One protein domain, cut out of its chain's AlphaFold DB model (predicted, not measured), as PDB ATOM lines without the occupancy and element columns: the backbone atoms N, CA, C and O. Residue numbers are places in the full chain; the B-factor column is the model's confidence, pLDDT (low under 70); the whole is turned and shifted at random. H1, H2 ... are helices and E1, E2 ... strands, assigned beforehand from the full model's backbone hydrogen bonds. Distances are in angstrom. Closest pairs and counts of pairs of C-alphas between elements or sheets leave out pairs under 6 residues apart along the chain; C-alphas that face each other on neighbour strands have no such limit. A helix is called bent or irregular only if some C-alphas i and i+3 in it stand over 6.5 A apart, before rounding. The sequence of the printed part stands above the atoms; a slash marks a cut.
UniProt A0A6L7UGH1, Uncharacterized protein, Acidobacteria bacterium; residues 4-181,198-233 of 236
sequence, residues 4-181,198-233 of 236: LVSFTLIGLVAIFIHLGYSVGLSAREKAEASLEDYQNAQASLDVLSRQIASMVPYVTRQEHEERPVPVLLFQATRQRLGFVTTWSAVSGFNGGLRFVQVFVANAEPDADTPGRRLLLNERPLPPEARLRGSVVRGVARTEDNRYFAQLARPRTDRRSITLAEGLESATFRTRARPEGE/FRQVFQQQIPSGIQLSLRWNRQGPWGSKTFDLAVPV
ATOM      1  N   LEU A   4     139.014  70.664 105.655       90.88
ATOM      2  CA  LEU A   4     137.682  71.063 105.207       90.88
ATOM      3  C   LEU A   4     137.249  72.361 105.899       90.88
ATOM      4  O   LEU A   4     136.712  73.248 105.244       90.88
ATOM      5  N   VAL A   5     137.568  72.501 107.189       89.62
ATOM      6  CA  VAL A   5     137.335  73.733 107.956       89.62
ATOM      7  C   VAL A   5     138.204  74.884 107.436       89.62
ATOM      8  O   VAL A   5     137.721  76.004 107.308       89.62
ATOM      9  N   SER A   6     139.463  74.635 107.071       94.88
ATOM     10  CA  SER A   6     140.326  75.667 106.480       94.88
ATOM     11  C   SER A   6     139.812  76.141 105.117       94.88
ATOM     12  O   SER A   6     139.771  77.344 104.867       94.88
ATOM     13  N   PHE A   7     139.367  75.227 104.248       93.00
ATOM     14  CA  PHE A   7     138.820  75.583 102.934       93.00
ATOM     15  C   PHE A   7     137.510  76.371 103.031       93.00
ATOM     16  O   PHE A   7     137.327  77.330 102.281       93.00
ATOM     17  N   THR A   8     136.615  76.021 103.960       93.00
ATOM     18  CA  THR A   8     135.377  76.789 104.165       93.00
ATOM     19  C   THR A   8     135.662  78.184 104.708       93.00
ATOM     20  O   THR A   8     135.036  79.146 104.267       93.00
ATOM     21  N   LEU A   9     136.645  78.322 105.602       94.56
ATOM     22  CA  LEU A   9     137.036  79.612 106.168       94.56
ATOM     23  C   LEU A   9     137.678  80.522 105.107       94.56
ATOM     24  O   LEU A   9     137.312  81.690 105.001       94.56
ATOM     25  N   ILE A  10     138.547  79.974 104.251       94.75
ATOM     26  CA  ILE A  10     139.120  80.704 103.107       94.75
ATOM     27  C   ILE A  10     138.025  81.111 102.110       94.75
ATOM     28  O   ILE A  10     138.006  82.257 101.657       94.75
ATOM     29  N   GLY A  11     137.089  80.210 101.798       94.62
ATOM     30  CA  GLY A  11     135.959  80.508 100.915       94.62
ATOM     31  C   GLY A  11     135.076  81.638 101.451       94.62
ATOM     32  O   GLY A  11     134.708  82.542 100.703       94.62
ATOM     33  N   LEU A  12     134.801  81.641 102.757       95.19
ATOM     34  CA  LEU A  12     134.034  82.700 103.414       95.19
ATOM     35  C   LEU A  12     134.753  84.058 103.337       95.19
ATOM     36  O   LEU A  12     134.132  85.068 103.006       95.19
ATOM     37  N   VAL A  13     136.065  84.084 103.589       95.88
ATOM     38  CA  VAL A  13     136.882  85.303 103.463       95.88
ATOM     39  C   VAL A  13     136.862  85.828 102.026       95.88
ATOM     40  O   VAL A  13     136.655  87.024 101.815       95.88
ATOM     41  N   ALA A  14     137.005  84.949 101.031       94.31
ATOM     42  CA  ALA A  14     136.947  85.335  99.623       94.31
ATOM     43  C   ALA A  14     135.592  85.964  99.244       94.31
ATOM     44  O   ALA A  14     135.560  86.971  98.533       94.31
ATOM     45  N   ILE A  15     134.480  85.428  99.763       95.12
ATOM     46  CA  ILE A  15     133.132  85.981  99.549       95.12
ATOM     47  C   ILE A  15     133.014  87.393 100.134       95.12
ATOM     48  O   ILE A  15     132.536  88.297  99.449       95.12
ATOM     49  N   PHE A  16     133.480  87.612 101.367       93.50
ATOM     50  CA  PHE A  16     133.432  88.939 101.988       93.50
ATOM     51  C   PHE A  16     134.282  89.970 101.243       93.50
ATOM     52  O   PHE A  16     133.838  91.103 101.055       93.50
ATOM     53  N   ILE A  17     135.467  89.577 100.768       93.06
ATOM     54  CA  ILE A  17     136.314  90.446  99.942       93.06
ATOM     55  C   ILE A  17     135.590  90.810  98.641       93.06
ATOM     56  O   ILE A  17     135.556  91.981  98.264       93.06
ATOM     57  N   HIS A  18     134.966  89.832  97.976       92.00
ATOM     58  CA  HIS A  18     134.240  90.070  96.731       92.00
ATOM     59  C   HIS A  18     133.035  91.004  96.922       92.00
ATOM     60  O   HIS A  18     132.847  91.929  96.134       92.00
ATOM     61  N   LEU A  19     132.258  90.814  97.995       90.44
ATOM     62  CA  LEU A  19     131.148  91.699  98.372       90.44
ATOM     63  C   LEU A  19     131.622  93.125  98.673       90.44
ATOM     64  O   LEU A  19     131.005  94.087  98.223       90.44
ATOM     65  N   GLY A  20     132.728  93.276  99.405       88.12
ATOM     66  CA  GLY A  20     133.310  94.592  99.669       88.12
ATOM     67  C   GLY A  20     133.746  95.296  98.382       88.12
ATOM     68  O   GLY A  20     133.486  96.486  98.204       88.12
ATOM     69  N   TYR A  21     134.353  94.550  97.457       91.38
ATOM     70  CA  TYR A  21     134.808  95.082  96.177       91.38
ATOM     71  C   TYR A  21     133.645  95.494  95.265       91.38
ATOM     72  O   TYR A  21     133.682  96.584  94.698       91.38
ATOM     73  N   SER A  22     132.588  94.680  95.159       87.50
ATOM     74  CA  SER A  22     131.427  95.004  94.319       87.50
ATOM     75  C   SER A  22     130.682  96.244  94.818       87.50
ATOM     76  O   SER A  22     130.378  97.134  94.026       87.50
ATOM     77  N   VAL A  23     130.476  96.364  96.134       89.88
ATOM     78  CA  VAL A  23     129.885  97.567  96.743       89.88
ATOM     79  C   VAL A  23     130.774  98.789  96.512       89.88
ATOM     80  O   VAL A  23     130.269  99.859  96.175       89.88
ATOM     81  N   GLY A  24     132.095  98.634  96.653       85.94
ATOM     82  CA  GLY A  24     133.061  99.699  96.390       85.94
ATOM     83  C   GLY A  24     133.018 100.199  94.945       85.94
ATOM     84  O   GLY A  24     133.004 101.411  94.721       85.94
ATOM     85  N   LEU A  25     132.936  99.288  93.971       88.88
ATOM     86  CA  LEU A  25     132.820  99.638  92.553       88.88
ATOM     87  C   LEU A  25     131.522 100.386  92.254       88.88
ATOM     88  O   LEU A  25     131.574 101.479  91.700       88.88
ATOM     89  N   SER A  26     130.373  99.870  92.692       86.56
ATOM     90  CA  SER A  26     129.087 100.536  92.447       86.56
ATOM     91  C   SER A  26     128.995 101.907  93.124       86.56
ATOM     92  O   SER A  26     128.406 102.841  92.579       86.56
ATOM     93  N   ALA A  27     129.588 102.061  94.313       85.88
ATOM     94  CA  ALA A  27     129.665 103.356  94.982       85.88
ATOM     95  C   ALA A  27     130.536 104.350  94.198       85.88
ATOM     96  O   ALA A  27     130.169 105.520  94.076       85.88
ATOM     97  N   ARG A  28     131.658 103.882  93.641       87.44
ATOM     98  CA  ARG A  28     132.551 104.692  92.813       87.44
ATOM     99  C   ARG A  28     131.891 105.112  91.502       87.44
ATOM    100  O   ARG A  28     131.912 106.296  91.199       87.44
ATOM    101  N   GLU A  29     131.260 104.189  90.781       87.81
ATOM    102  CA  GLU A  29     130.533 104.486  89.536       87.81
ATOM    103  C   GLU A  29     129.446 105.541  89.767       87.81
ATOM    104  O   GLU A  29     129.332 106.512  89.023       87.81
ATOM    105  N   LYS A  30     128.689 105.410  90.863       86.44
ATOM    106  CA  LYS A  30     127.677 106.400  91.241       86.44
ATOM    107  C   LYS A  30     128.284 107.765  91.581       86.44
ATOM    108  O   LYS A  30     127.684 108.792  91.266       86.44
ATOM    109  N   ALA A  31     129.442 107.786  92.242       83.56
ATOM    110  CA  ALA A  31     130.145 109.022  92.568       83.56
ATOM    111  C   ALA A  31     130.713 109.704  91.314       83.56
ATOM    112  O   ALA A  31     130.581 110.918  91.180       83.56
ATOM    113  N   GLU A  32     131.292 108.935  90.389       86.75
ATOM    114  CA  GLU A  32     131.806 109.431  89.109       86.75
ATOM    115  C   GLU A  32     130.672 110.007  88.249       86.75
ATOM    116  O   GLU A  32     130.780 111.150  87.807       86.75
ATOM    117  N   ALA A  33     129.541 109.301  88.126       85.12
ATOM    118  CA  ALA A  33     128.370 109.795  87.398       85.12
ATOM    119  C   ALA A  33     127.813 111.100  88.000       85.12
ATOM    120  O   ALA A  33     127.566 112.072  87.289       85.12
ATOM    121  N   SER A  34     127.684 111.168  89.330       84.25
ATOM    122  CA  SER A  34     127.225 112.392  90.000       84.25
ATOM    123  C   SER A  34     128.198 113.561  89.832       84.25
ATOM    124  O   SER A  34     127.768 114.717  89.840       84.25
ATOM    125  N   LEU A  35     129.501 113.287  89.738       87.31
ATOM    126  CA  LEU A  35     130.517 114.313  89.533       87.31
ATOM    127  C   LEU A  35     130.471 114.855  88.100       87.31
ATOM    128  O   LEU A  35     130.586 116.065  87.908       87.31
ATOM    129  N   GLU A  36     130.271 113.983  87.116       87.62
ATOM    130  CA  GLU A  36     130.097 114.370  85.716       87.62
ATOM    131  C   GLU A  36     128.850 115.250  85.529       87.62
ATOM    132  O   GLU A  36     128.948 116.338  84.955       87.62
ATOM    133  N   ASP A  37     127.710 114.862  86.109       85.06
ATOM    134  CA  ASP A  37     126.474 115.659  86.084       85.06
ATOM    135  C   ASP A  37     126.677 117.061  86.676       85.06
ATOM    136  O   ASP A  37     126.214 118.067  86.124       85.06
ATOM    137  N   TYR A  38     127.403 117.141  87.794       87.50
ATOM    138  CA  TYR A  38     127.749 118.406  88.434       87.50
ATOM    139  C   TYR A  38     128.613 119.286  87.523       87.50
ATOM    140  O   TYR A  38     128.305 120.467  87.331       87.50
ATOM    141  N   GLN A  39     129.676 118.722  86.945       88.88
ATOM    142  CA  GLN A  39     130.595 119.456  86.072       88.88
ATOM    143  C   GLN A  39     129.887 119.948  84.806       88.88
ATOM    144  O   GLN A  39     130.043 121.112  84.429       88.88
ATOM    145  N   ASN A  40     129.042 119.110  84.203       88.88
ATOM    146  CA  ASN A  40     128.263 119.453  83.016       88.88
ATOM    147  C   ASN A  40     127.253 120.574  83.298       88.88
ATOM    148  O   ASN A  40     127.147 121.533  82.521       88.88
ATOM    149  N   ALA A  41     126.547 120.508  84.430       88.75
ATOM    150  CA  ALA A  41     125.618 121.555  84.846       88.75
ATOM    151  C   ALA A  41     126.341 122.877  85.141       88.75
ATOM    152  O   ALA A  41     125.894 123.944  84.710       88.75
ATOM    153  N   GLN A  42     127.482 122.821  85.835       90.56
ATOM    154  CA  GLN A  42     128.290 124.000  86.131       90.56
ATOM    155  C   GLN A  42     128.834 124.648  84.852       90.56
ATOM    156  O   GLN A  42     128.699 125.861  84.686       90.56
ATOM    157  N   ALA A  43     129.397 123.858  83.933       90.75
ATOM    158  CA  ALA A  43     129.909 124.353  82.659       90.75
ATOM    159  C   ALA A  43     128.799 125.015  81.828       90.75
ATOM    160  O   ALA A  43     128.976 126.122  81.321       90.75
ATOM    161  N   SER A  44     127.622 124.388  81.757       91.75
ATOM    162  CA  SER A  44     126.466 124.924  81.029       91.75
ATOM    163  C   SER A  44     125.982 126.263  81.593       91.75
ATOM    164  O   SER A  44     125.678 127.197  80.845       91.75
ATOM    165  N   LEU A  45     125.936 126.398  82.918       91.12
ATOM    166  CA  LEU A  45     125.548 127.652  83.559       91.12
ATOM    167  C   LEU A  45     126.614 128.741  83.441       91.12
ATOM    168  O   LEU A  45     126.254 129.910  83.304       91.12
ATOM    169  N   ASP A  46     127.897 128.384  83.458       92.00
ATOM    170  CA  ASP A  46     128.981 129.336  83.216       92.00
ATOM    171  C   ASP A  46     128.923 129.883  81.780       92.00
ATOM    172  O   ASP A  46     128.993 131.095  81.573       92.00
ATOM    173  N   VAL A  47     128.664 129.021  80.788       91.62
ATOM    174  CA  VAL A  47     128.408 129.421  79.390       91.62
ATOM    175  C   VAL A  47     127.264 130.437  79.311       91.62
ATOM    176  O   VAL A  47     127.410 131.496  78.692       91.62
ATOM    177  N   LEU A  48     126.135 130.155  79.968       93.19
ATOM    178  CA  LEU A  48     125.000 131.079  80.006       93.19
ATOM    179  C   LEU A  48     125.355 132.397  80.715       93.19
ATOM    180  O   LEU A  48     125.009 133.474  80.226       93.19
ATOM    181  N   SER A  49     126.047 132.318  81.851       93.31
ATOM    182  CA  SER A  49     126.480 133.479  82.630       93.31
ATOM    183  C   SER A  49     127.364 134.402  81.795       93.31
ATOM    184  O   SER A  49     127.085 135.596  81.676       93.31
ATOM    185  N   ARG A  50     128.361 133.843  81.099       91.81
ATOM    186  CA  ARG A  50     129.236 134.594  80.193       91.81
ATOM    187  C   ARG A  50     128.463 135.239  79.050       91.81
ATOM    188  O   ARG A  50     128.728 136.398  78.737       91.81
ATOM    189  N   GLN A  51     127.486 134.550  78.450       91.88
ATOM    190  CA  GLN A  51     126.640 135.148  77.410       91.88
ATOM    191  C   GLN A  51     125.840 136.346  77.916       91.88
ATOM    192  O   GLN A  51     125.792 137.373  77.240       91.88
ATOM    193  N   ILE A  52     125.226 136.225  79.095       91.69
ATOM    194  CA  ILE A  52     124.450 137.311  79.701       91.69
ATOM    195  C   ILE A  52     125.365 138.483  80.079       91.69
ATOM    196  O   ILE A  52     125.027 139.633  79.797       91.69
ATOM    197  N   ALA A  53     126.532 138.209  80.667       90.00
ATOM    198  CA  ALA A  53     127.496 139.236  81.057       90.00
ATOM    199  C   ALA A  53     128.020 140.028  79.847       90.00
ATOM    200  O   ALA A  53     128.145 141.250  79.910       90.00
ATOM    201  N   SER A  54     128.237 139.339  78.721       89.25
ATOM    202  CA  SER A  54     128.679 139.907  77.436       89.25
ATOM    203  C   SER A  54     127.532 140.398  76.540       89.25
ATOM    204  O   SER A  54     127.717 140.631  75.338       89.25
ATOM    205  N   MET A  55     126.329 140.550  77.094       88.81
ATOM    206  CA  MET A  55     125.200 141.124  76.374       88.81
ATOM    207  C   MET A  55     125.490 142.578  75.993       88.81
ATOM    208  O   MET A  55     125.994 143.370  76.791       88.81
ATOM    209  N   VAL A  56     125.114 142.949  74.770       87.00
ATOM    210  CA  VAL A  56     125.293 144.302  74.244       87.00
ATOM    211  C   VAL A  56     123.960 144.916  73.804       87.00
ATOM    212  O   VAL A  56     123.116 144.228  73.223       87.00
ATOM    213  N   PRO A  57     123.756 146.229  74.020       85.44
ATOM    214  CA  PRO A  57     122.605 146.952  73.493       85.44
ATOM    215  C   PRO A  57     122.712 147.080  71.983       85.44
ATOM    216  O   PRO A  57     123.417 147.942  71.458       85.44
ATOM    217  N   TYR A  58     121.985 146.215  71.281       85.94
ATOM    218  CA  TYR A  58     121.856 146.278  69.836       85.94
ATOM    219  C   TYR A  58     120.515 146.887  69.438       85.94
ATOM    220  O   TYR A  58     119.451 146.330  69.721       85.94
ATOM    221  N   VAL A  59     120.580 148.027  68.755       84.31
ATOM    222  CA  VAL A  59     119.413 148.763  68.268       84.31
ATOM    223  C   VAL A  59     119.393 148.703  66.749       84.31
ATOM    224  O   VAL A  59     120.408 148.949  66.103       84.31
ATOM    225  N   THR A  60     118.232 148.396  66.185       83.19
ATOM    226  CA  THR A  60     117.998 148.352  64.736       83.19
ATOM    227  C   THR A  60     116.806 149.225  64.377       83.19
ATOM    228  O   THR A  60     115.930 149.466  65.210       83.19
ATOM    229  N   ARG A  61     116.761 149.717  63.141       84.81
ATOM    230  CA  ARG A  61     115.594 150.406  62.594       84.81
ATOM    231  C   ARG A  61     114.656 149.377  61.982       84.81
ATOM    232  O   ARG A  61     115.038 148.631  61.086       84.81
ATOM    233  N   GLN A  62     113.427 149.340  62.474       82.38
ATOM    234  CA  GLN A  62     112.379 148.472  61.951       82.38
ATOM    235  C   GLN A  62     111.207 149.327  61.486       82.38
ATOM    236  O   GLN A  62     110.923 150.372  62.066       82.38
ATOM    237  N   GLU A  63     110.531 148.897  60.428       81.75
ATOM    238  CA  GLU A  63     109.336 149.586  59.950       81.75
ATOM    239  C   GLU A  63     108.152 149.302  60.873       81.75
ATOM    240  O   GLU A  63     107.816 148.145  61.147       81.75
ATOM    241  N   HIS A  64     107.500 150.367  61.322       79.81
ATOM    242  CA  HIS A  64     106.241 150.326  62.047       79.81
ATOM    243  C   HIS A  64     105.369 151.475  61.541       79.81
ATOM    244  O   HIS A  64     105.821 152.618  61.545       79.81
ATOM    245  N   GLU A  65     104.158 151.172  61.064       79.69
ATOM    246  CA  GLU A  65     103.231 152.178  60.512       79.69
ATOM    247  C   GLU A  65     103.904 153.080  59.452       79.69
ATOM    248  O   GLU A  65     103.858 154.304  59.531       79.69
ATOM    249  N   GLU A  66     104.611 152.459  58.496       78.44
ATOM    250  CA  GLU A  66     105.340 153.127  57.395       78.44
ATOM    251  C   GLU A  66     106.478 154.067  57.833       78.44
ATOM    252  O   GLU A  66     107.052 154.796  57.021       78.44
ATOM    253  N   ARG A  67     106.865 154.034  59.114       80.38
ATOM    254  CA  ARG A  67     107.973 154.829  59.651       80.38
ATOM    255  C   ARG A  67     109.072 153.926  60.213       80.38
ATOM    256  O   ARG A  67     108.782 152.978  60.944       80.38
ATOM    257  N   PRO A  68     110.354 154.206  59.914       81.25
ATOM    258  CA  PRO A  68     111.458 153.495  60.541       81.25
ATOM    259  C   PRO A  68     111.586 153.946  61.999       81.25
ATOM    260  O   PRO A  68     111.943 155.092  62.277       81.25
ATOM    261  N   VAL A  69     111.320 153.034  62.931       81.94
ATOM    262  CA  VAL A  69     111.462 153.263  64.371       81.94
ATOM    263  C   VAL A  69     112.656 152.480  64.924       81.94
ATOM    264  O   VAL A  69     112.897 151.339  64.520       81.94
ATOM    265  N   PRO A  70     113.443 153.074  65.835       81.56
ATOM    266  CA  PRO A  70     114.514 152.358  66.509       81.56
ATOM    267  C   PRO A  70     113.934 151.375  67.528       81.56
ATOM    268  O   PRO A  70     113.114 151.751  68.364       81.56
ATOM    269  N   VAL A  71     114.389 150.126  67.482       82.31
ATOM    270  CA  VAL A  71     113.974 149.072  68.412       82.31
ATOM    271  C   VAL A  71     115.179 148.333  68.977       82.31
ATOM    272  O   VAL A  71     116.125 148.000  68.259       82.31
ATOM    273  N   LEU A  72     115.126 148.055  70.277       84.38
ATOM    274  CA  LEU A  72     116.116 147.239  70.970       84.38
ATOM    275  C   LEU A  72     115.867 145.750  70.686       84.38
ATOM    276  O   LEU A  72     114.746 145.262  70.861       84.38
ATOM    277  N   LEU A  73     116.911 145.013  70.296       87.19
ATOM    278  CA  LEU A  73     116.877 143.548  70.189       87.19
ATOM    279  C   LEU A  73     117.095 142.896  71.554       87.19
ATOM    280  O   LEU A  73     118.097 142.225  71.802       87.19
ATOM    281  N   PHE A  74     116.126 143.098  72.436       88.88
ATOM    282  CA  PHE A  74     116.080 142.481  73.749       88.88
ATOM    283  C   PHE A  74     114.640 142.110  74.089       88.88
ATOM    284  O   PHE A  74     113.714 142.893  73.880       88.88
ATOM    285  N   GLN A  75     114.448 140.913  74.632       87.81
ATOM    286  CA  GLN A  75     113.169 140.474  75.166       87.81
ATOM    287  C   GLN A  75     113.400 139.521  76.327       87.81
ATOM    288  O   GLN A  75     114.002 138.466  76.156       87.81
ATOM    289  N   ALA A  76     112.832 139.838  77.482       88.06
ATOM    290  CA  ALA A  76     112.776 138.932  78.616       88.06
ATOM    291  C   ALA A  76     111.316 138.668  78.985       88.06
ATOM    292  O   ALA A  76     110.513 139.587  79.136       88.06
ATOM    293  N   THR A  77     110.960 137.399  79.127       88.62
ATOM    294  CA  THR A  77     109.727 136.960  79.778       88.62
ATOM    295  C   THR A  77     110.080 135.896  80.807       88.62
ATOM    296  O   THR A  77     111.206 135.411  80.844       88.62
ATOM    297  N   ARG A  78     109.107 135.459  81.611       88.62
ATOM    298  CA  ARG A  78     109.350 134.415  82.617       88.62
ATOM    299  C   ARG A  78     109.946 133.128  82.041       88.62
ATOM    300  O   ARG A  78     110.629 132.446  82.776       88.62
ATOM    301  N   GLN A  79     109.708 132.786  80.776       89.38
ATOM    302  CA  GLN A  79     110.127 131.497  80.192       89.38
ATOM    303  C   GLN A  79     111.096 131.629  79.017       89.38
ATOM    304  O   GLN A  79     111.515 130.618  78.454       89.38
ATOM    305  N   ARG A  80     111.420 132.854  78.601       92.00
ATOM    306  CA  ARG A  80     112.334 133.085  77.487       92.00
ATOM    307  C   ARG A  80     113.121 134.364  77.676       92.00
ATOM    308  O   ARG A  80     112.606 135.360  78.174       92.00
ATOM    309  N   LEU A  81     114.333 134.342  77.167       92.38
ATOM    310  CA  LEU A  81     115.240 135.461  77.122       92.38
ATOM    311  C   LEU A  81     115.848 135.509  75.719       92.38
ATOM    312  O   LEU A  81     116.339 134.504  75.222       92.38
ATOM    313  N   GLY A  82     115.774 136.656  75.057       92.94
ATOM    314  CA  GLY A  82     116.337 136.884  73.733       92.94
ATOM    315  C   GLY A  82     117.159 138.159  73.739       92.94
ATOM    316  O   GLY A  82     116.656 139.202  74.154       92.94
ATOM    317  N   PHE A  83     118.412 138.075  73.309       92.25
ATOM    318  CA  PHE A  83     119.349 139.193  73.378       92.25
ATOM    319  C   PHE A  83     120.490 139.045  72.375       92.25
ATOM    320  O   PHE A  83     120.655 138.007  71.731       92.25
ATOM    321  N   VAL A  84     121.275 140.113  72.241       92.06
ATOM    322  CA  VAL A  84     122.490 140.136  71.429       92.06
ATOM    323  C   VAL A  84     123.711 140.111  72.340       92.06
ATOM    324  O   VAL A  84     123.771 140.853  73.316       92.06
ATOM    325  N   THR A  85     124.688 139.272  72.016       92.00
ATOM    326  CA  THR A  85     125.952 139.124  72.749       92.00
ATOM    327  C   THR A  85     127.136 139.124  71.782       92.00
ATOM    328  O   THR A  85     126.985 138.847  70.590       92.00
ATOM    329  N   THR A  86     128.318 139.472  72.283       90.75
ATOM    330  CA  THR A  86     129.599 139.345  71.569       90.75
ATOM    331  C   THR A  86     130.265 137.982  71.776       90.75
ATOM    332  O   THR A  86     131.261 137.687  71.114       90.75
ATOM    333  N   TRP A  87     129.730 137.144  72.668       90.88
ATOM    334  CA  TRP A  87     130.316 135.861  73.042       90.88
ATOM    335  C   TRP A  87     129.479 134.677  72.537       90.88
ATOM    336  O   TRP A  87     128.252 134.656  72.639       90.88
ATOM    337  N   SER A  88     130.155 133.673  71.983       87.50
ATOM    338  CA  SER A  88     129.560 132.454  71.429       87.50
ATOM    339  C   SER A  88     129.735 131.277  72.387       87.50
ATOM    340  O   SER A  88     130.843 131.035  72.856       87.50
ATOM    341  N   ALA A  89     128.678 130.493  72.610       85.00
ATOM    342  CA  ALA A  89     128.750 129.259  73.395       85.00
ATOM    343  C   ALA A  89     129.616 128.192  72.719       85.00
ATOM    344  O   ALA A  89     130.287 127.422  73.395       85.00
ATOM    345  N   VAL A  90     129.622 128.162  71.384       83.88
ATOM    346  CA  VAL A  90     130.379 127.166  70.609       83.88
ATOM    347  C   VAL A  90     131.826 127.594  70.399       83.88
ATOM    348  O   VAL A  90     132.721 126.761  70.335       83.88
ATOM    349  N   SER A  91     132.059 128.896  70.224       80.75
ATOM    350  CA  SER A  91     133.326 129.386  69.675       80.75
ATOM    351  C   SER A  91     133.989 130.494  70.500       80.75
ATOM    352  O   SER A  91     135.031 131.008  70.110       80.75
ATOM    353  N   GLY A  92     133.422 130.848  71.655       81.62
ATOM    354  CA  GLY A  92     133.958 131.876  72.542       81.62
ATOM    355  C   GLY A  92     133.905 133.279  71.932       81.62
ATOM    356  O   GLY A  92     132.931 133.660  71.276       81.62
ATOM    357  N   PHE A  93     134.950 134.075  72.164       74.31
ATOM    358  CA  PHE A  93     135.046 135.437  71.643       74.31
ATOM    359  C   PHE A  93     135.655 135.438  70.234       74.31
ATOM    360  O   PHE A  93     136.866 135.497  70.072       74.31
ATOM    361  N   ASN A  94     134.800 135.397  69.211       72.19
ATOM    362  CA  ASN A  94     135.222 135.329  67.804       72.19
ATOM    363  C   ASN A  94     134.834 136.568  66.979       72.19
ATOM    364  O   ASN A  94     134.574 136.476  65.781       72.19
ATOM    365  N   GLY A  95     134.769 137.740  67.619       68.19
ATOM    366  CA  GLY A  95     134.697 139.031  66.920       68.19
ATOM    367  C   GLY A  95     133.390 139.330  66.172       68.19
ATOM    368  O   GLY A  95     133.363 140.235  65.343       68.19
ATOM    369  N   GLY A  96     132.298 138.610  66.453       84.31
ATOM    370  CA  GLY A  96     131.007 138.798  65.785       84.31
ATOM    371  C   GLY A  96     129.831 138.835  66.755       84.31
ATOM    372  O   GLY A  96     129.830 138.142  67.768       84.31
ATOM    373  N   LEU A  97     128.803 139.617  66.418       90.94
ATOM    374  CA  LEU A  97     127.564 139.663  67.191       90.94
ATOM    375  C   LEU A  97     126.745 138.391  66.974       90.94
ATOM    376  O   LEU A  97     126.543 137.929  65.846       90.94
ATOM    377  N   ARG A  98     126.234 137.845  68.072       92.56
ATOM    378  CA  ARG A  98     125.386 136.659  68.106       92.56
ATOM    379  C   ARG A  98     124.031 137.033  68.667       92.56
ATOM    380  O   ARG A  98     123.930 137.802  69.618       92.56
ATOM    381  N   PHE A  99     122.988 136.483  68.066       93.38
ATOM    382  CA  PHE A  99     121.652 136.525  68.630       93.38
ATOM    383  C   PHE A  99     121.401 135.219  69.375       93.38
ATOM    384  O   PHE A  99     121.455 134.138  68.778       93.38
ATOM    385  N   VAL A 100     121.129 135.342  70.669       94.69
ATOM    386  CA  VAL A 100     120.908 134.226  71.584       94.69
ATOM    387  C   VAL A 100     119.452 134.216  72.018       94.69
ATOM    388  O   VAL A 100     118.866 135.259  72.317       94.69
ATOM    389  N   GLN A 101     118.872 133.022  72.067       95.50
ATOM    390  CA  GLN A 101     117.572 132.773  72.671       95.50
ATOM    391  C   GLN A 101     117.687 131.643  73.681       95.50
ATOM    392  O   GLN A 101     117.952 130.504  73.310       95.50
ATOM    393  N   VAL A 102     117.431 131.955  74.941       95.56
ATOM    394  CA  VAL A 102     117.341 130.982  76.025       95.56
ATOM    395  C   VAL A 102     115.869 130.787  76.345       95.56
ATOM    396  O   VAL A 102     115.134 131.766  76.493       95.56
ATOM    397  N   PHE A 103     115.394 129.551  76.402       95.38
ATOM    398  CA  PHE A 103     113.971 129.280  76.568       95.38
ATOM    399  C   PHE A 103     113.703 127.941  77.236       95.38
ATOM    400  O   PHE A 103     114.520 127.023  77.208       95.38
ATOM    401  N   VAL A 104     112.523 127.849  77.838       94.38
ATOM    402  CA  VAL A 104     112.033 126.625  78.465       94.38
ATOM    403  C   VAL A 104     111.200 125.845  77.457       94.38
ATOM    404  O   VAL A 104     110.236 126.376  76.900       94.38
ATOM    405  N   ALA A 105     111.557 124.583  77.246       93.38
ATOM    406  CA  ALA A 105     110.812 123.639  76.425       93.38
ATOM    407  C   ALA A 105     110.411 122.418  77.257       93.38
ATOM    408  O   ALA A 105     111.015 122.130  78.288       93.38
ATOM    409  N   ASN A 106     109.392 121.685  76.817       91.00
ATOM    410  CA  ASN A 106     109.111 120.375  77.396       91.00
ATOM    411  C   ASN A 106     110.152 119.359  76.894       91.00
ATOM    412  O   ASN A 106     110.702 119.507  75.795       91.00
ATOM    413  N   ALA A 107     110.444 118.348  77.708       84.12
ATOM    414  CA  ALA A 107     111.180 117.174  77.266       84.12
ATOM    415  C   ALA A 107     110.434 116.496  76.109       84.12
ATOM    416  O   ALA A 107     109.208 116.592  76.000       84.12
ATOM    417  N   GLU A 108     111.191 115.867  75.217       80.12
ATOM    418  CA  GLU A 108     110.596 115.023  74.186       80.12
ATOM    419  C   GLU A 108     109.922 113.799  74.822       80.12
ATOM    420  O   GLU A 108     110.320 113.393  75.915       80.12
ATOM    421  N   PRO A 109     108.902 113.214  74.168       70.81
ATOM    422  CA  PRO A 109     108.175 112.067  74.716       70.81
ATOM    423  C   PRO A 109     109.066 110.853  75.011       70.81
ATOM    424  O   PRO A 109     108.719 110.061  75.877       70.81
ATOM    425  N   ASP A 110     110.191 110.733  74.299       69.94
ATOM    426  CA  ASP A 110     111.140 109.613  74.364       69.94
ATOM    427  C   ASP A 110     112.442 109.978  75.106       69.94
ATOM    428  O   ASP A 110     113.473 109.333  74.952       69.94
ATOM    429  N   ALA A 111     112.441 111.078  75.866       72.94
ATOM    430  CA  ALA A 111     113.614 111.489  76.629       72.94
ATOM    431  C   ALA A 111     113.731 110.690  77.938       72.94
ATOM    432  O   ALA A 111     112.760 110.597  78.692       72.94
ATOM    433  N   ASP A 112     114.946 110.230  78.261       71.44
ATOM    434  CA  ASP A 112     115.268 109.511  79.509       71.44
ATOM    435  C   ASP A 112     114.836 110.273  80.772       71.44
ATOM    436  O   ASP A 112     114.438 109.681  81.778       71.44
ATOM    437  N   THR A 113     114.890 111.609  80.722       75.00
ATOM    438  CA  THR A 113     114.525 112.466  81.851       75.00
ATOM    439  C   THR A 113     113.224 113.226  81.573       75.00
ATOM    440  O   THR A 113     113.233 114.240  80.863       75.00
ATOM    441  N   PRO A 114     112.092 112.821  82.180       79.50
ATOM    442  CA  PRO A 114     110.837 113.542  82.029       79.50
ATOM    443  C   PRO A 114     110.896 114.905  82.732       79.50
ATOM    444  O   PRO A 114     111.429 115.055  83.838       79.50
ATOM    445  N   GLY A 115     110.289 115.918  82.115       86.69
ATOM    446  CA  GLY A 115     110.187 117.259  82.685       86.69
ATOM    447  C   GLY A 115     110.351 118.358  81.649       86.69
ATOM    448  O   GLY A 115     110.052 118.183  80.470       86.69
ATOM    449  N   ARG A 116     110.803 119.524  82.100       92.31
ATOM    450  CA  ARG A 116     111.172 120.649  81.243       92.31
ATOM    451  C   ARG A 116     112.683 120.688  81.048       92.31
ATOM    452  O   ARG A 116     113.450 120.230  81.895       92.31
ATOM    453  N   ARG A 117     113.098 121.274  79.933       93.12
ATOM    454  CA  ARG A 117     114.492 121.524  79.574       93.12
ATOM    455  C   ARG A 117     114.714 123.018  79.421       93.12
ATOM    456  O   ARG A 117     113.843 123.732  78.910       93.12
ATOM    457  N   LEU A 118     115.876 123.479  79.860       94.56
ATOM    458  CA  LEU A 118     116.372 124.807  79.547       94.56
ATOM    459  C   LEU A 118     117.287 124.696  78.333       94.56
ATOM    460  O   LEU A 118     118.309 124.019  78.389       94.56
ATOM    461  N   LEU A 119     116.906 125.360  77.248       95.19
ATOM    462  CA  LEU A 119     117.611 125.299  75.975       95.19
ATOM    463  C   LEU A 119     118.165 126.667  75.598       95.19
ATOM    464  O   LEU A 119     117.587 127.705  75.935       95.19
ATOM    465  N   LEU A 120     119.260 126.647  74.849       95.12
ATOM    466  CA  LEU A 120     119.926 127.814  74.295       95.12
ATOM    467  C   LEU A 120     120.100 127.625  72.793       95.12
ATOM    468  O   LEU A 120     120.752 126.689  72.340       95.12
ATOM    469  N   ASN A 121     119.557 128.563  72.023       95.00
ATOM    470  CA  ASN A 121     119.823 128.679  70.598       95.00
ATOM    471  C   ASN A 121     120.713 129.887  70.357       95.00
ATOM    472  O   ASN A 121     120.382 131.005  70.755       95.00
ATOM    473  N   GLU A 122     121.801 129.672  69.632       93.50
ATOM    474  CA  GLU A 122     122.700 130.732  69.198       93.50
ATOM    475  C   GLU A 122     122.775 130.751  67.672       93.50
ATOM    476  O   GLU A 122     122.895 129.716  67.013       93.50
ATOM    477  N   ARG A 123     122.751 131.951  67.092       91.69
ATOM    478  CA  ARG A 123     123.090 132.154  65.682       91.69
ATOM    479  C   ARG A 123     123.843 133.465  65.473       91.69
ATOM    480  O   ARG A 123     123.649 134.404  66.248       91.69
ATOM    481  N   PRO A 124     124.656 133.575  64.409       91.88
ATOM    482  CA  PRO A 124     125.179 134.861  63.967       91.88
ATOM    483  C   PRO A 124     124.048 135.873  63.788       91.88
ATOM    484  O   PRO A 124     122.998 135.538  63.230       91.88
ATOM    485  N   LEU A 125     124.250 137.097  64.279       91.12
ATOM    486  CA  LEU A 125     123.292 138.174  64.072       91.12
ATOM    487  C   LEU A 125     123.252 138.490  62.568       91.12
ATOM    488  O   LEU A 125     124.287 138.843  61.997       91.12
ATOM    489  N   PRO A 126     122.101 138.333  61.894       88.75
ATOM    490  CA  PRO A 126     122.033 138.606  60.473       88.75
ATOM    491  C   PRO A 126     122.149 140.119  60.218       88.75
ATOM    492  O   PRO A 126     121.823 140.919  61.099       88.75
ATOM    493  N   PRO A 127     122.561 140.525  59.004       85.75
ATOM    494  CA  PRO A 127     122.566 141.929  58.608       85.75
ATOM    495  C   PRO A 127     121.184 142.565  58.774       85.75
ATOM    496  O   PRO A 127     120.166 141.878  58.652       85.75
ATOM    497  N   GLU A 128     121.141 143.882  58.974       81.62
ATOM    498  CA  GLU A 128     119.909 144.615  59.291       81.62
ATOM    499  C   GLU A 128     118.761 144.348  58.305       81.62
ATOM    500  O   GLU A 128     117.641 144.057  58.724       81.62
ATOM    501  N   ALA A 129     119.064 144.295  57.004       80.75
ATOM    502  CA  ALA A 129     118.098 143.991  55.944       80.75
ATOM    503  C   ALA A 129     117.399 142.621  56.089       80.75
ATOM    504  O   ALA A 129     116.319 142.415  55.544       80.75
ATOM    505  N   ARG A 130     118.005 141.672  56.817       83.88
ATOM    506  CA  ARG A 130     117.471 140.320  57.050       83.88
ATOM    507  C   ARG A 130     116.947 140.113  58.471       83.88
ATOM    508  O   ARG A 130     116.500 139.008  58.778       83.88
ATOM    509  N   LEU A 131     116.998 141.118  59.351       84.88
ATOM    510  CA  LEU A 131     116.491 140.990  60.726       84.88
ATOM    511  C   LEU A 131     114.974 140.781  60.751       84.88
ATOM    512  O   LEU A 131     114.482 139.947  61.520       84.88
ATOM    513  N   ARG A 132     114.245 141.488  59.881       82.06
ATOM    514  CA  ARG A 132     112.796 141.339  59.727       82.06
ATOM    515  C   ARG A 132     112.467 139.959  59.153       82.06
ATOM    516  O   ARG A 132     113.083 139.500  58.198       82.06
ATOM    517  N   GLY A 133     111.519 139.267  59.775       77.56
ATOM    518  CA  GLY A 133     111.101 137.913  59.402       77.56
ATOM    519  C   GLY A 133     111.973 136.793  59.982       77.56
ATOM    520  O   GLY A 133     111.444 135.714  60.257       77.56
ATOM    521  N   SER A 134     113.265 137.039  60.244       83.62
ATOM    522  CA  SER A 134     114.174 136.030  60.811       83.62
ATOM    523  C   SER A 134     114.311 136.123  62.337       83.62
ATOM    524  O   SER A 134     114.138 135.118  63.031       83.62
ATOM    525  N   VAL A 135     114.622 137.309  62.866       85.88
ATOM    526  CA  VAL A 135     114.832 137.596  64.295       85.88
ATOM    527  C   VAL A 135     113.653 138.392  64.833       85.88
ATOM    528  O   VAL A 135     113.088 138.026  65.862       85.88
ATOM    529  N   VAL A 136     113.246 139.433  64.109       87.38
ATOM    530  CA  VAL A 136     112.143 140.324  64.472       87.38
ATOM    531  C   VAL A 136     110.898 139.913  63.695       87.38
ATOM    532  O   VAL A 136     110.891 139.909  62.464       87.38
ATOM    533  N   ARG A 137     109.832 139.553  64.410       86.62
ATOM    534  CA  ARG A 137     108.514 139.258  63.823       86.62
ATOM    535  C   ARG A 137     107.648 140.497  63.681       86.62
ATOM    536  O   ARG A 137     106.834 140.551  62.769       86.62
ATOM    537  N   GLY A 138     107.844 141.478  64.549       84.12
ATOM    538  CA  GLY A 138     107.118 142.735  64.513       84.12
ATOM    539  C   GLY A 138     107.678 143.729  65.516       84.12
ATOM    540  O   GLY A 138     108.655 143.448  66.213       84.12
ATOM    541  N   VAL A 139     107.029 144.880  65.599       83.69
ATOM    542  CA  VAL A 139     107.339 145.931  66.567       83.69
ATOM    543  C   VAL A 139     106.111 146.119  67.446       83.69
ATOM    544  O   VAL A 139     104.998 146.230  66.938       83.69
ATOM    545  N   ALA A 140     106.305 146.091  68.760       78.06
ATOM    546  CA  ALA A 140     105.289 146.477  69.733       78.06
ATOM    547  C   ALA A 140     105.604 147.871  70.271       78.06
ATOM    548  O   ALA A 140     106.771 148.249  70.396       78.06
ATOM    549  N   ARG A 141     104.550 148.598  70.634       76.00
ATOM    550  CA  ARG A 141     104.623 149.867  71.349       76.00
ATOM    551  C   ARG A 141     104.097 149.644  72.763       76.00
ATOM    552  O   ARG A 141     103.049 149.026  72.928       76.00
ATOM    553  N   THR A 142     104.852 150.084  73.761       69.44
ATOM    554  CA  THR A 142     104.432 150.053  75.170       69.44
ATOM    555  C   THR A 142     103.594 151.288  75.506       69.44
ATOM    556  O   THR A 142     103.618 152.264  74.752       69.44
ATOM    557  N   GLU A 143     102.897 151.269  76.644       69.12
ATOM    558  CA  GLU A 143     102.093 152.398  77.149       69.12
ATOM    559  C   GLU A 143     102.915 153.697  77.278       69.12
ATOM    560  O   GLU A 143     102.473 154.753  76.837       69.12
ATOM    561  N   ASP A 144     104.178 153.598  77.706       67.12
ATOM    562  CA  ASP A 144     105.155 154.702  77.773       67.12
ATOM    563  C   ASP A 144     105.701 155.162  76.407       67.12
ATOM    564  O   ASP A 144     106.768 155.777  76.323       67.12
ATOM    565  N   ASN A 145     105.034 154.817  75.304       69.62
ATOM    566  CA  ASN A 145     105.424 155.203  73.949       69.62
ATOM    567  C   ASN A 145     106.821 154.699  73.504       69.62
ATOM    568  O   ASN A 145     107.466 155.276  72.628       69.62
ATOM    569  N   ARG A 146     107.308 153.607  74.102       69.62
ATOM    570  CA  ARG A 146     108.586 152.965  73.741       69.62
ATOM    571  C   ARG A 146     108.358 151.811  72.770       69.62
ATOM    572  O   ARG A 146     107.423 151.031  72.949       69.62
ATOM    573  N   TYR A 147     109.225 151.685  71.767       73.69
ATOM    574  CA  TYR A 147     109.158 150.619  70.768       73.69
ATOM    575  C   TYR A 147     110.095 149.460  71.121       73.69
ATOM    576  O   TYR A 147     111.289 149.660  71.350       73.69
ATOM    577  N   PHE A 148     109.567 148.237  71.100       74.75
ATOM    578  CA  PHE A 148     110.325 147.013  71.360       74.75
ATOM    579  C   PHE A 148     110.162 146.012  70.220       74.75
ATOM    580  O   PHE A 148     109.084 145.870  69.633       74.75
ATOM    581  N   ALA A 149     111.235 145.281  69.921       82.56
ATOM    582  CA  ALA A 149     111.191 144.220  68.931       82.56
ATOM    583  C   ALA A 149     110.423 143.009  69.485       82.56
ATOM    584  O   ALA A 149     110.783 142.429  70.510       82.56
ATOM    585  N   GLN A 150     109.385 142.573  68.776       85.62
ATOM    586  CA  GLN A 150     108.775 141.272  69.022       85.62
ATOM    587  C   GLN A 150     109.656 140.204  68.378       85.62
ATOM    588  O   GLN A 150     109.658 140.037  67.155       85.62
ATOM    589  N   LEU A 151     110.427 139.487  69.194       87.25
ATOM    590  CA  LEU A 151     111.346 138.471  68.694       87.25
ATOM    591  C   LEU A 151     110.590 137.210  68.260       87.25
ATOM    592  O   LEU A 151     109.563 136.831  68.837       87.25
ATOM    593  N   ALA A 152     111.122 136.537  67.241       88.44
ATOM    594  CA  ALA A 152     110.633 135.244  66.791       88.44
ATOM    595  C   ALA A 152     110.616 134.239  67.948       88.44
ATOM    596  O   ALA A 152     111.535 134.198  68.768       88.44
ATOM    597  N   ARG A 153     109.563 133.416  68.021       87.94
ATOM    598  CA  ARG A 153     109.503 132.346  69.018       87.94
ATOM    599  C   ARG A 153     110.646 131.359  68.756       87.94
ATOM    600  O   ARG A 153     110.776 130.921  67.609       87.94
ATOM    601  N   PRO A 154     111.446 131.024  69.778       90.00
ATOM    602  CA  PRO A 154     112.469 130.009  69.627       90.00
ATOM    603  C   PRO A 154     111.810 128.656  69.353       90.00
ATOM    604  O   PRO A 154     110.647 128.425  69.699       90.00
ATOM    605  N   ARG A 155     112.556 127.778  68.695       88.50
ATOM    606  CA  ARG A 155     112.157 126.400  68.419       88.50
ATOM    607  C   ARG A 155     113.305 125.502  68.833       88.50
ATOM    608  O   ARG A 155     114.454 125.856  68.585       88.50
ATOM    609  N   THR A 156     112.990 124.364  69.434       89.25
ATOM    610  CA  THR A 156     113.978 123.306  69.630       89.25
ATOM    611  C   THR A 156     114.452 122.841  68.258       89.25
ATOM    612  O   THR A 156     113.632 122.508  67.398       89.25
ATOM    613  N   ASP A 157     115.756 122.887  68.030       86.81
ATOM    614  CA  ASP A 157     116.395 122.430  66.804       86.81
ATOM    615  C   ASP A 157     117.637 121.587  67.137       86.81
ATOM    616  O   ASP A 157     118.025 121.449  68.294       86.81
ATOM    617  N   ARG A 158     118.274 120.998  66.119       84.88
ATOM    618  CA  ARG A 158     119.476 120.160  66.312       84.88
ATOM    619  C   ARG A 158     120.705 120.935  66.808       84.88
ATOM    620  O   ARG A 158     121.722 120.323  67.103       84.88
ATOM    621  N   ARG A 159     120.653 122.266  66.802       87.12
ATOM    622  CA  ARG A 159     121.713 123.168  67.268       87.12
ATOM    623  C   ARG A 159     121.379 123.769  68.636       87.12
ATOM    624  O   ARG A 159     122.189 124.533  69.153       87.12
ATOM    625  N   SER A 160     120.217 123.441  69.210       91.19
ATOM    626  CA  SER A 160     119.856 123.795  70.574       91.19
ATOM    627  C   SER A 160     120.828 123.127  71.537       91.19
ATOM    628  O   SER A 160     120.957 121.906  71.560       91.19
ATOM    629  N   ILE A 161     121.497 123.938  72.347       91.81
ATOM    630  CA  ILE A 161     122.341 123.466  73.439       91.81
ATOM    631  C   ILE A 161     121.441 123.280  74.655       91.81
ATOM    632  O   ILE A 161     120.744 124.215  75.064       91.81
ATOM    633  N   THR A 162     121.451 122.084  75.239       92.19
ATOM    634  CA  THR A 162     120.752 121.846  76.497       92.19
ATOM    635  C   THR A 162     121.590 122.343  77.664       92.19
ATOM    636  O   THR A 162     122.715 121.903  77.857       92.19
ATOM    637  N   LEU A 163     121.028 123.265  78.444       92.31
ATOM    638  CA  LEU A 163     121.676 123.827  79.627       92.31
ATOM    639  C   LEU A 163     121.294 123.103  80.919       92.31
ATOM    640  O   LEU A 163     122.073 123.076  81.866       92.31
ATOM    641  N   ALA A 164     120.067 122.581  80.983       91.88
ATOM    642  CA  ALA A 164     119.565 121.809  82.113       91.88
ATOM    643  C   ALA A 164     118.349 120.970  81.697       91.88
ATOM    644  O   ALA A 164     117.521 121.420  80.900       91.88
ATOM    645  N   GLU A 165     118.207 119.786  82.290       91.50
ATOM    646  CA  GLU A 165     117.099 118.852  82.054       91.50
ATOM    647  C   GLU A 165     116.415 118.436  83.362       91.50
ATOM    648  O   GLU A 165     116.903 118.728  84.454       91.50
ATOM    649  N   GLY A 166     115.250 117.787  83.256       90.75
ATOM    650  CA  GLY A 166     114.495 117.306  84.420       90.75
ATOM    651  C   GLY A 166     113.905 118.413  85.295       90.75
ATOM    652  O   GLY A 166     113.680 118.217  86.493       90.75
ATOM    653  N   LEU A 167     113.659 119.585  84.711       93.00
ATOM    654  CA  LEU A 167     113.155 120.750  85.427       93.00
ATOM    655  C   LEU A 167     111.646 120.636  85.678       93.00
ATOM    656  O   LEU A 167     110.865 120.323  84.779       93.00
ATOM    657  N   GLU A 168     111.227 120.977  86.890       93.06
ATOM    658  CA  GLU A 168     109.839 121.299  87.230       93.06
ATOM    659  C   GLU A 168     109.495 122.693  86.681       93.06
ATOM    660  O   GLU A 168     108.466 122.919  86.035       93.06
ATOM    661  N   SER A 169     110.403 123.649  86.891       92.06
ATOM    662  CA  SER A 169     110.259 125.010  86.386       92.06
ATOM    663  C   SER A 169     111.607 125.689  86.173       92.06
ATOM    664  O   SER A 169     112.598 125.394  86.833       92.06
ATOM    665  N   ALA A 170     111.617 126.626  85.232       93.06
ATOM    666  CA  ALA A 170     112.702 127.564  85.020       93.06
ATOM    667  C   ALA A 170     112.080 128.933  84.781       93.06
ATOM    668  O   ALA A 170     111.149 129.059  83.974       93.06
ATOM    669  N   THR A 171     112.554 129.938  85.513       92.25
ATOM    670  CA  THR A 171     112.035 131.297  85.397       92.25
ATOM    671  C   THR A 171     113.130 132.335  85.290       92.25
ATOM    672  O   THR A 171     114.093 132.301  86.049       92.25
ATOM    673  N   PHE A 172     112.921 133.300  84.398       89.94
ATOM    674  CA  PHE A 172     113.756 134.485  84.278       89.94
ATOM    675  C   PHE A 172     113.089 135.685  84.941       89.94
ATOM    676  O   PHE A 172     111.882 135.916  84.788       89.94
ATOM    677  N   ARG A 173     113.895 136.483  85.636       88.38
ATOM    678  CA  ARG A 173     113.524 137.796  86.161       88.38
ATOM    679  C   ARG A 173     114.601 138.801  85.793       88.38
ATOM    680  O   ARG A 173     115.789 138.526  85.905       88.38
ATOM    681  N   THR A 174     114.185 139.974  85.348       85.19
ATOM    682  CA  THR A 174     115.093 141.085  85.066       85.19
ATOM    683  C   THR A 174     115.179 141.988  86.280       85.19
ATOM    684  O   THR A 174     114.148 142.344  86.853       85.19
ATOM    685  N   ARG A 175     116.389 142.401  86.647       78.56
ATOM    686  CA  ARG A 175     116.592 143.447  87.646       78.56
ATOM    687  C   ARG A 175     116.662 144.792  86.933       78.56
ATOM    688  O   ARG A 175     117.492 144.987  86.046       78.56
ATOM    689  N   ALA A 176     115.763 145.704  87.293       68.06
ATOM    690  CA  ALA A 176     115.833 147.075  86.805       68.06
ATOM    691  C   ALA A 176     117.111 147.749  87.330       68.06
ATOM    692  O   ALA A 176     117.596 147.436  88.424       68.06
ATOM    693  N   ARG A 177     117.679 148.660  86.542       60.59
ATOM    694  CA  ARG A 177     118.733 149.553  87.027       60.59
ATOM    695  C   ARG A 177     118.077 150.601  87.942       60.59
ATOM    696  O   ARG A 177     117.018 151.095  87.563       60.59
ATOM    697  N   PRO A 178     118.630 150.909  89.130       50.06
ATOM    698  CA  PRO A 178     118.075 151.959  89.979       50.06
ATOM    699  C   PRO A 178     118.049 153.295  89.221       50.06
ATOM    700  O   PRO A 178     119.043 153.686  88.603       50.06
ATOM    701  N   GLU A 179     116.897 153.968  89.232       43.16
ATOM    702  CA  GLU A 179     116.729 155.307  88.663       43.16
ATOM    703  C   GLU A 179     117.607 156.290  89.451       43.16
ATOM    704  O   GLU A 179     117.397 156.506  90.642       43.16
ATOM    705  N   GLY A 180     118.645 156.832  88.810       41.56
ATOM    706  CA  GLY A 180     119.598 157.750  89.450       41.56
ATOM    707  C   GLY A 180     120.999 157.746  88.834       41.56
ATOM    708  O   GLY A 180     121.691 158.754  88.890       41.56
ATOM    709  N   GLU A 181     121.393 156.666  88.153       38.78
ATOM    710  CA  GLU A 181     122.641 156.602  87.359       38.78
ATOM    711  C   GLU A 181     122.431 156.937  85.868       38.78
ATOM    712  O   GLU A 181     123.229 156.579  85.001       38.78
ATOM    713  N   PHE A 198     122.910 158.134  71.327       45.53
ATOM    714  CA  PHE A 198     121.889 157.106  71.098       45.53
ATOM    715  C   PHE A 198     122.181 155.791  71.833       45.53
ATOM    716  O   PHE A 198     121.262 155.131  72.303       45.53
ATOM    717  N   ARG A 199     123.456 155.413  71.997       47.78
ATOM    718  CA  ARG A 199     123.813 154.208  72.768       47.78
ATOM    719  C   ARG A 199     123.422 154.345  74.240       47.78
ATOM    720  O   ARG A 199     122.995 153.360  74.826       47.78
ATOM    721  N   GLN A 200     123.499 155.550  74.804       49.00
ATOM    722  CA  GLN A 200     123.227 155.806  76.222       49.00
ATOM    723  C   GLN A 200     121.739 155.646  76.581       49.00
ATOM    724  O   GLN A 200     121.425 155.028  77.594       49.00
ATOM    725  N   VAL A 201     120.816 156.098  75.720       53.28
ATOM    726  CA  VAL A 201     119.359 155.962  75.955       53.28
ATOM    727  C   VAL A 201     118.912 154.497  75.963       53.28
ATOM    728  O   VAL A 201     118.071 154.099  76.764       53.28
ATOM    729  N   PHE A 202     119.492 153.669  75.092       54.31
ATOM    730  CA  PHE A 202     119.150 152.245  75.002       54.31
ATOM    731  C   PHE A 202     119.969 151.366  75.955       54.31
ATOM    732  O   PHE A 202     119.494 150.305  76.351       54.31
ATOM    733  N   GLN A 203     121.148 151.817  76.401       55.28
ATOM    734  CA  GLN A 203     121.868 151.209  77.528       55.28
ATOM    735  C   GLN A 203     121.036 151.237  78.817       55.28
ATOM    736  O   GLN A 203     121.109 150.292  79.595       55.28
ATOM    737  N   GLN A 204     120.204 152.264  79.018       56.56
ATOM    738  CA  GLN A 204     119.269 152.341  80.149       56.56
ATOM    739  C   GLN A 204     118.068 151.384  80.022       56.56
ATOM    740  O   GLN A 204     117.372 151.146  81.005       56.56
ATOM    741  N   GLN A 205     117.813 150.827  78.832       66.38
ATOM    742  CA  GLN A 205     116.701 149.896  78.585       66.38
ATOM    743  C   GLN A 205     117.096 148.424  78.759       66.38
ATOM    744  O   GLN A 205     116.227 147.551  78.777       66.38
ATOM    745  N   ILE A 206     118.392 148.140  78.889       76.25
ATOM    746  CA  ILE A 206     118.885 146.818  79.254       76.25
ATOM    747  C   ILE A 206     118.850 146.673  80.785       76.25
ATOM    748  O   ILE A 206     119.244 147.603  81.491       76.25
ATOM    749  N   PRO A 207     118.394 145.526  81.325       81.81
ATOM    750  CA  PRO A 207     118.407 145.304  82.767       81.81
ATOM    751  C   PRO A 207     119.831 145.292  83.327       81.81
ATOM    752  O   PRO A 207     120.763 144.850  82.663       81.81
ATOM    753  N   SER A 208     119.991 145.711  84.583       84.75
ATOM    754  CA  SER A 208     121.281 145.675  85.291       84.75
ATOM    755  C   SER A 208     121.744 144.249  85.601       84.75
ATOM    756  O   SER A 208     122.930 143.996  85.802       84.75
ATOM    757  N   GLY A 209     120.807 143.303  85.625       87.38
ATOM    758  CA  GLY A 209     121.081 141.893  85.833       87.38
ATOM    759  C   GLY A 209     119.906 141.008  85.441       87.38
ATOM    760  O   GLY A 209     118.757 141.455  85.349       87.38
ATOM    761  N   ILE A 210     120.197 139.731  85.237       90.06
ATOM    762  CA  ILE A 210     119.210 138.689  84.965       90.06
ATOM    763  C   ILE A 210     119.315 137.647  86.069       90.06
ATOM    764  O   ILE A 210     120.387 137.108  86.325       90.06
ATOM    765  N   GLN A 211     118.192 137.365  86.715       92.94
ATOM    766  CA  GLN A 211     118.056 136.278  87.667       92.94
ATOM    767  C   GLN A 211     117.383 135.088  86.982       92.94
ATOM    768  O   GLN A 211     116.282 135.212  86.437       92.94
ATOM    769  N   LEU A 212     118.051 133.943  87.016       93.50
ATOM    770  CA  LEU A 212     117.549 132.647  86.597       93.50
ATOM    771  C   LEU A 212     117.266 131.814  87.846       93.50
ATOM    772  O   LEU A 212     118.174 131.552  88.628       93.50
ATOM    773  N   SER A 213     116.025 131.368  87.992       94.44
ATOM    774  CA  SER A 213     115.622 130.422  89.032       94.44
ATOM    775  C   SER A 213     115.257 129.098  88.383       94.44
ATOM    776  O   SER A 213     114.367 129.049  87.528       94.44
ATOM    777  N   LEU A 214     115.942 128.033  88.783       94.12
ATOM    778  CA  LEU A 214     115.741 126.667  88.317       94.12
ATOM    779  C   LEU A 214     115.213 125.804  89.456       94.12
ATOM    780  O   LEU A 214     115.676 125.898  90.595       94.12
ATOM    781  N   ARG A 215     114.259 124.933  89.136       94.00
ATOM    782  CA  ARG A 215     113.734 123.934  90.060       94.00
ATOM    783  C   ARG A 215     113.594 122.594  89.354       94.00
ATOM    784  O   ARG A 215     112.961 122.537  88.301       94.00
ATOM    785  N   TRP A 216     114.147 121.536  89.936       93.19
ATOM    786  CA  TRP A 216     114.122 120.170  89.405       93.19
ATOM    787  C   TRP A 216     112.951 119.361  89.965       93.19
ATOM    788  O   TRP A 216     112.539 119.551  91.108       93.19
ATOM    789  N   ASN A 217     112.453 118.416  89.160       89.50
ATOM    790  CA  ASN A 217     111.435 117.446  89.583       89.50
ATOM    791  C   ASN A 217     111.961 116.538  90.711       89.50
ATOM    792  O   ASN A 217     111.232 116.150  91.628       89.50
ATOM    793  N   ARG A 218     113.252 116.200  90.638       87.44
ATOM    794  CA  ARG A 218     113.997 115.411  91.625       87.44
ATOM    795  C   ARG A 218     115.119 116.258  92.227       87.44
ATOM    796  O   ARG A 218     115.069 117.483  92.186       87.44
ATOM    797  N   GLN A 219     116.095 115.607  92.843       85.81
ATOM    798  CA  GLN A 219     117.315 116.263  93.284       85.81
ATOM    799  C   GLN A 219     118.095 116.741  92.049       85.81
ATOM    800  O   GLN A 219     118.302 115.961  91.124       85.81
ATOM    801  N   GLY A 220     118.437 118.029  92.006       83.00
ATOM    802  CA  GLY A 220     119.274 118.595  90.953       83.00
ATOM    803  C   GLY A 220     120.753 118.234  91.149       83.00
ATOM    804  O   GLY A 220     121.112 117.620  92.159       83.00
ATOM    805  N   PRO A 221     121.629 118.671  90.231       83.56
ATOM    806  CA  PRO A 221     123.041 118.272  90.204       83.56
ATOM    807  C   PRO A 221     123.848 118.725  91.437       83.56
ATOM    808  O   PRO A 221     124.887 118.153  91.741       83.56
ATOM    809  N   TRP A 222     123.355 119.704  92.206       83.56
ATOM    810  CA  TRP A 222     123.973 120.167  93.465       83.56
ATOM    811  C   TRP A 222     123.419 119.491  94.725       83.56
ATOM    812  O   TRP A 222     123.599 120.001  95.828       83.56
ATOM    813  N   GLY A 223     122.636 118.418  94.594       83.25
ATOM    814  CA  GLY A 223     121.934 117.829  95.740       83.25
ATOM    815  C   GLY A 223     120.753 118.679  96.249       83.25
ATOM    816  O   GLY A 223     120.071 118.283  97.193       83.25
ATOM    817  N   SER A 224     120.465 119.813  95.602       86.56
ATOM    818  CA  SER A 224     119.334 120.700  95.885       86.56
ATOM    819  C   SER A 224     118.275 120.599  94.789       86.56
ATOM    820  O   SER A 224     118.591 120.396  93.619       86.56
ATOM    821  N   LYS A 225     117.001 120.779  95.153       90.69
ATOM    822  CA  LYS A 225     115.906 120.891  94.176       90.69
ATOM    823  C   LYS A 225     115.843 122.256  93.504       90.69
ATOM    824  O   LYS A 225     115.182 122.378  92.479       90.69
ATOM    825  N   THR A 226     116.470 123.275  94.082       91.50
ATOM    826  CA  THR A 226     116.393 124.663  93.619       91.50
ATOM    827  C   THR A 226     117.779 125.256  93.449       91.50
ATOM    828  O   THR A 226     118.672 125.004  94.262       91.50
ATOM    829  N   PHE A 227     117.932 126.076  92.416       92.12
ATOM    830  CA  PHE A 227     119.155 126.807  92.127       92.12
ATOM    831  C   PHE A 227     118.809 128.193  91.586       92.12
ATOM    832  O   PHE A 227     117.998 128.316  90.669       92.12
ATOM    833  N   ASP A 228     119.444 129.220  92.141       91.69
ATOM    834  CA  ASP A 228     119.263 130.608  91.734       91.69
ATOM    835  C   ASP A 228     120.599 131.190  91.273       91.69
ATOM    836  O   ASP A 228     121.599 131.132  91.986       91.69
ATOM    837  N   LEU A 229     120.599 131.789  90.084       89.88
ATOM    838  CA  LEU A 229     121.751 132.462  89.497       89.88
ATOM    839  C   LEU A 229     121.374 133.900  89.169       89.88
ATOM    840  O   LEU A 229     120.445 134.139  88.403       89.88
ATOM    841  N   ALA A 230     122.112 134.860  89.718       90.38
ATOM    842  CA  ALA A 230     121.994 136.265  89.355       90.38
ATOM    843  C   ALA A 230     123.236 136.685  88.569       90.38
ATOM    844  O   ALA A 230     124.344 136.667  89.101       90.38
ATOM    845  N   VAL A 231     123.043 137.069  87.311       88.19
ATOM    846  CA  VAL A 231     124.128 137.478  86.419       88.19
ATOM    847  C   VAL A 231     124.024 138.981  86.164       88.19
ATOM    848  O   VAL A 231     122.989 139.428  85.658       88.19
ATOM    849  N   PRO A 232     125.047 139.780  86.513       86.38
ATOM    850  CA  PRO A 232     125.085 141.187  86.153       86.38
ATOM    851  C   PRO A 232     125.294 141.339  84.646       86.38
ATOM    852  O   PRO A 232     125.973 140.540  84.003       86.38
ATOM    853  N   VAL A 233     124.718 142.389  84.078       83.06
ATOM    854  CA  VAL A 233     124.862 142.708  82.659       83.06
ATOM    855  C   VAL A 233     125.880 143.829  82.496       83.06
ATOM    856  O   VAL A 233     125.755 144.868  83.144       83.06
TER     857      VAL A 233
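This is residues 4 to 181 and 198 to 233 of the 236 residues of an uncharacterized protein of Acidobacteria bacterium (UniProt A0A6L7UGH1). A twisted sheet of seven strands folds back on itself and curls round one end of a very long helix, H1, whose residues 4 to 33 stick out as a long free arm. At the end of the body away from that arm lie two small hairpins, E1 with E2 and E7 with E8, with the short helices H2 and H3 near them. The printed part has 214 residues with three named helices and eleven named strands, in the order H1 E1 E2 E3 E4 E5 E6 H2 E7 E8 E9 H3 E10 E11, a mixed class of helices and strands. The large sheet runs E3, E4, E5, E6, E9, E10, E11, all antiparallel. The whole is loose, with a radius of gyration of the C-alphas of 24.3 A and spans of 100 by 38 by 32 A.

Start in the large sheet with E3, residues 75 to 77, E4, residues 80 to 85, E5, residues 98 to 106, and E6, residues 116 to 124, a meander in which each strand is the antiparallel neighbour of the one before. Look for N 75 and O 82 at 2.8 A, N 83 and O 100 at 3.0 A, and N 101 and O 121 at 2.8 A. E9, residues 161 to 175, bends by 119 degrees at residue 166; its residues 161 to 167 pair with E6, and its residues 167 to 175 pair with E10, residues 209 to 216. There N 118 and O 164 are 2.8 A apart, and N 171 and O 213 are 2.9 A apart. E10 and E11, residues 226 to 232, form a hairpin, with N 212 and O 229 at 2.8 A. This is a folded sheet, one sheet bent back into two leaves that face each other: E3, E4 and E5 face E9, E10 and E11, with E6 as the hinge. H1, residues 4 to 53, is on the sheet, which curls round its residues 40 to 53; the closest C-alphas of H1 and E9 are those of Ser 44 and Leu 163, 5.1 A apart. The hairpin of E1, residues 59 to 64, and E2, residues 67 to 72, has N 62 and O 69 at 2.9 A. The hairpin of E7, residues 136 to 141, and E8, residues 147 to 151, has N 140 and O 148 at 2.9 A. The closest C-alphas of E2 and E8 are those of Val 71 and Phe 148, 5.1 A apart. For H2, residues 128 to 134, and E1 they are those of Glu 128 and Thr 60, 6.9 A apart; for H3, residues 198 to 203, and E2, those of Phe 202 and Leu 72, 7.1 A apart. H2 and H3 are apart. Every O i to N i+4 pair is within hydrogen-bond range in H1, against 1 of 2 in H3 and 0 of 3 in H2, where 2 of 4 O i to N i+3 pairs are. H2 is irregular, with C-alphas 130 and 133 at 7.2 A.

Find C-alpha 161 at (122.341, 123.466, 73.439), where E9 begins; it measures 25.2 A from first to last C-alpha. E5 measures 24.8 A, E6 26.4 A, E10 23.1 A and E11 20.1 A. H1 starts at C-alpha 4, (137.682, 71.063, 105.207), and runs 73.0 A to C-alpha 53. E11 ends at C-alpha 232, (125.085, 141.187, 86.153).

The C-alphas farthest apart are those of Leu 4 and Glu 66, at 100.3 A. Without the free residues 4 to 33, the body spans 54 by 39 by 34 A. Residues 182 to 197 are not printed, and C-alphas 181 and 198 are 16.3 A apart across this cut, in the link from E9 to H3. The link from E4 to E5 is long, with 12 residues. The mean pLDDT of the printed part is 84.8; it is under 70 in 21 residues, among them 176 to 181 and 198 to 205.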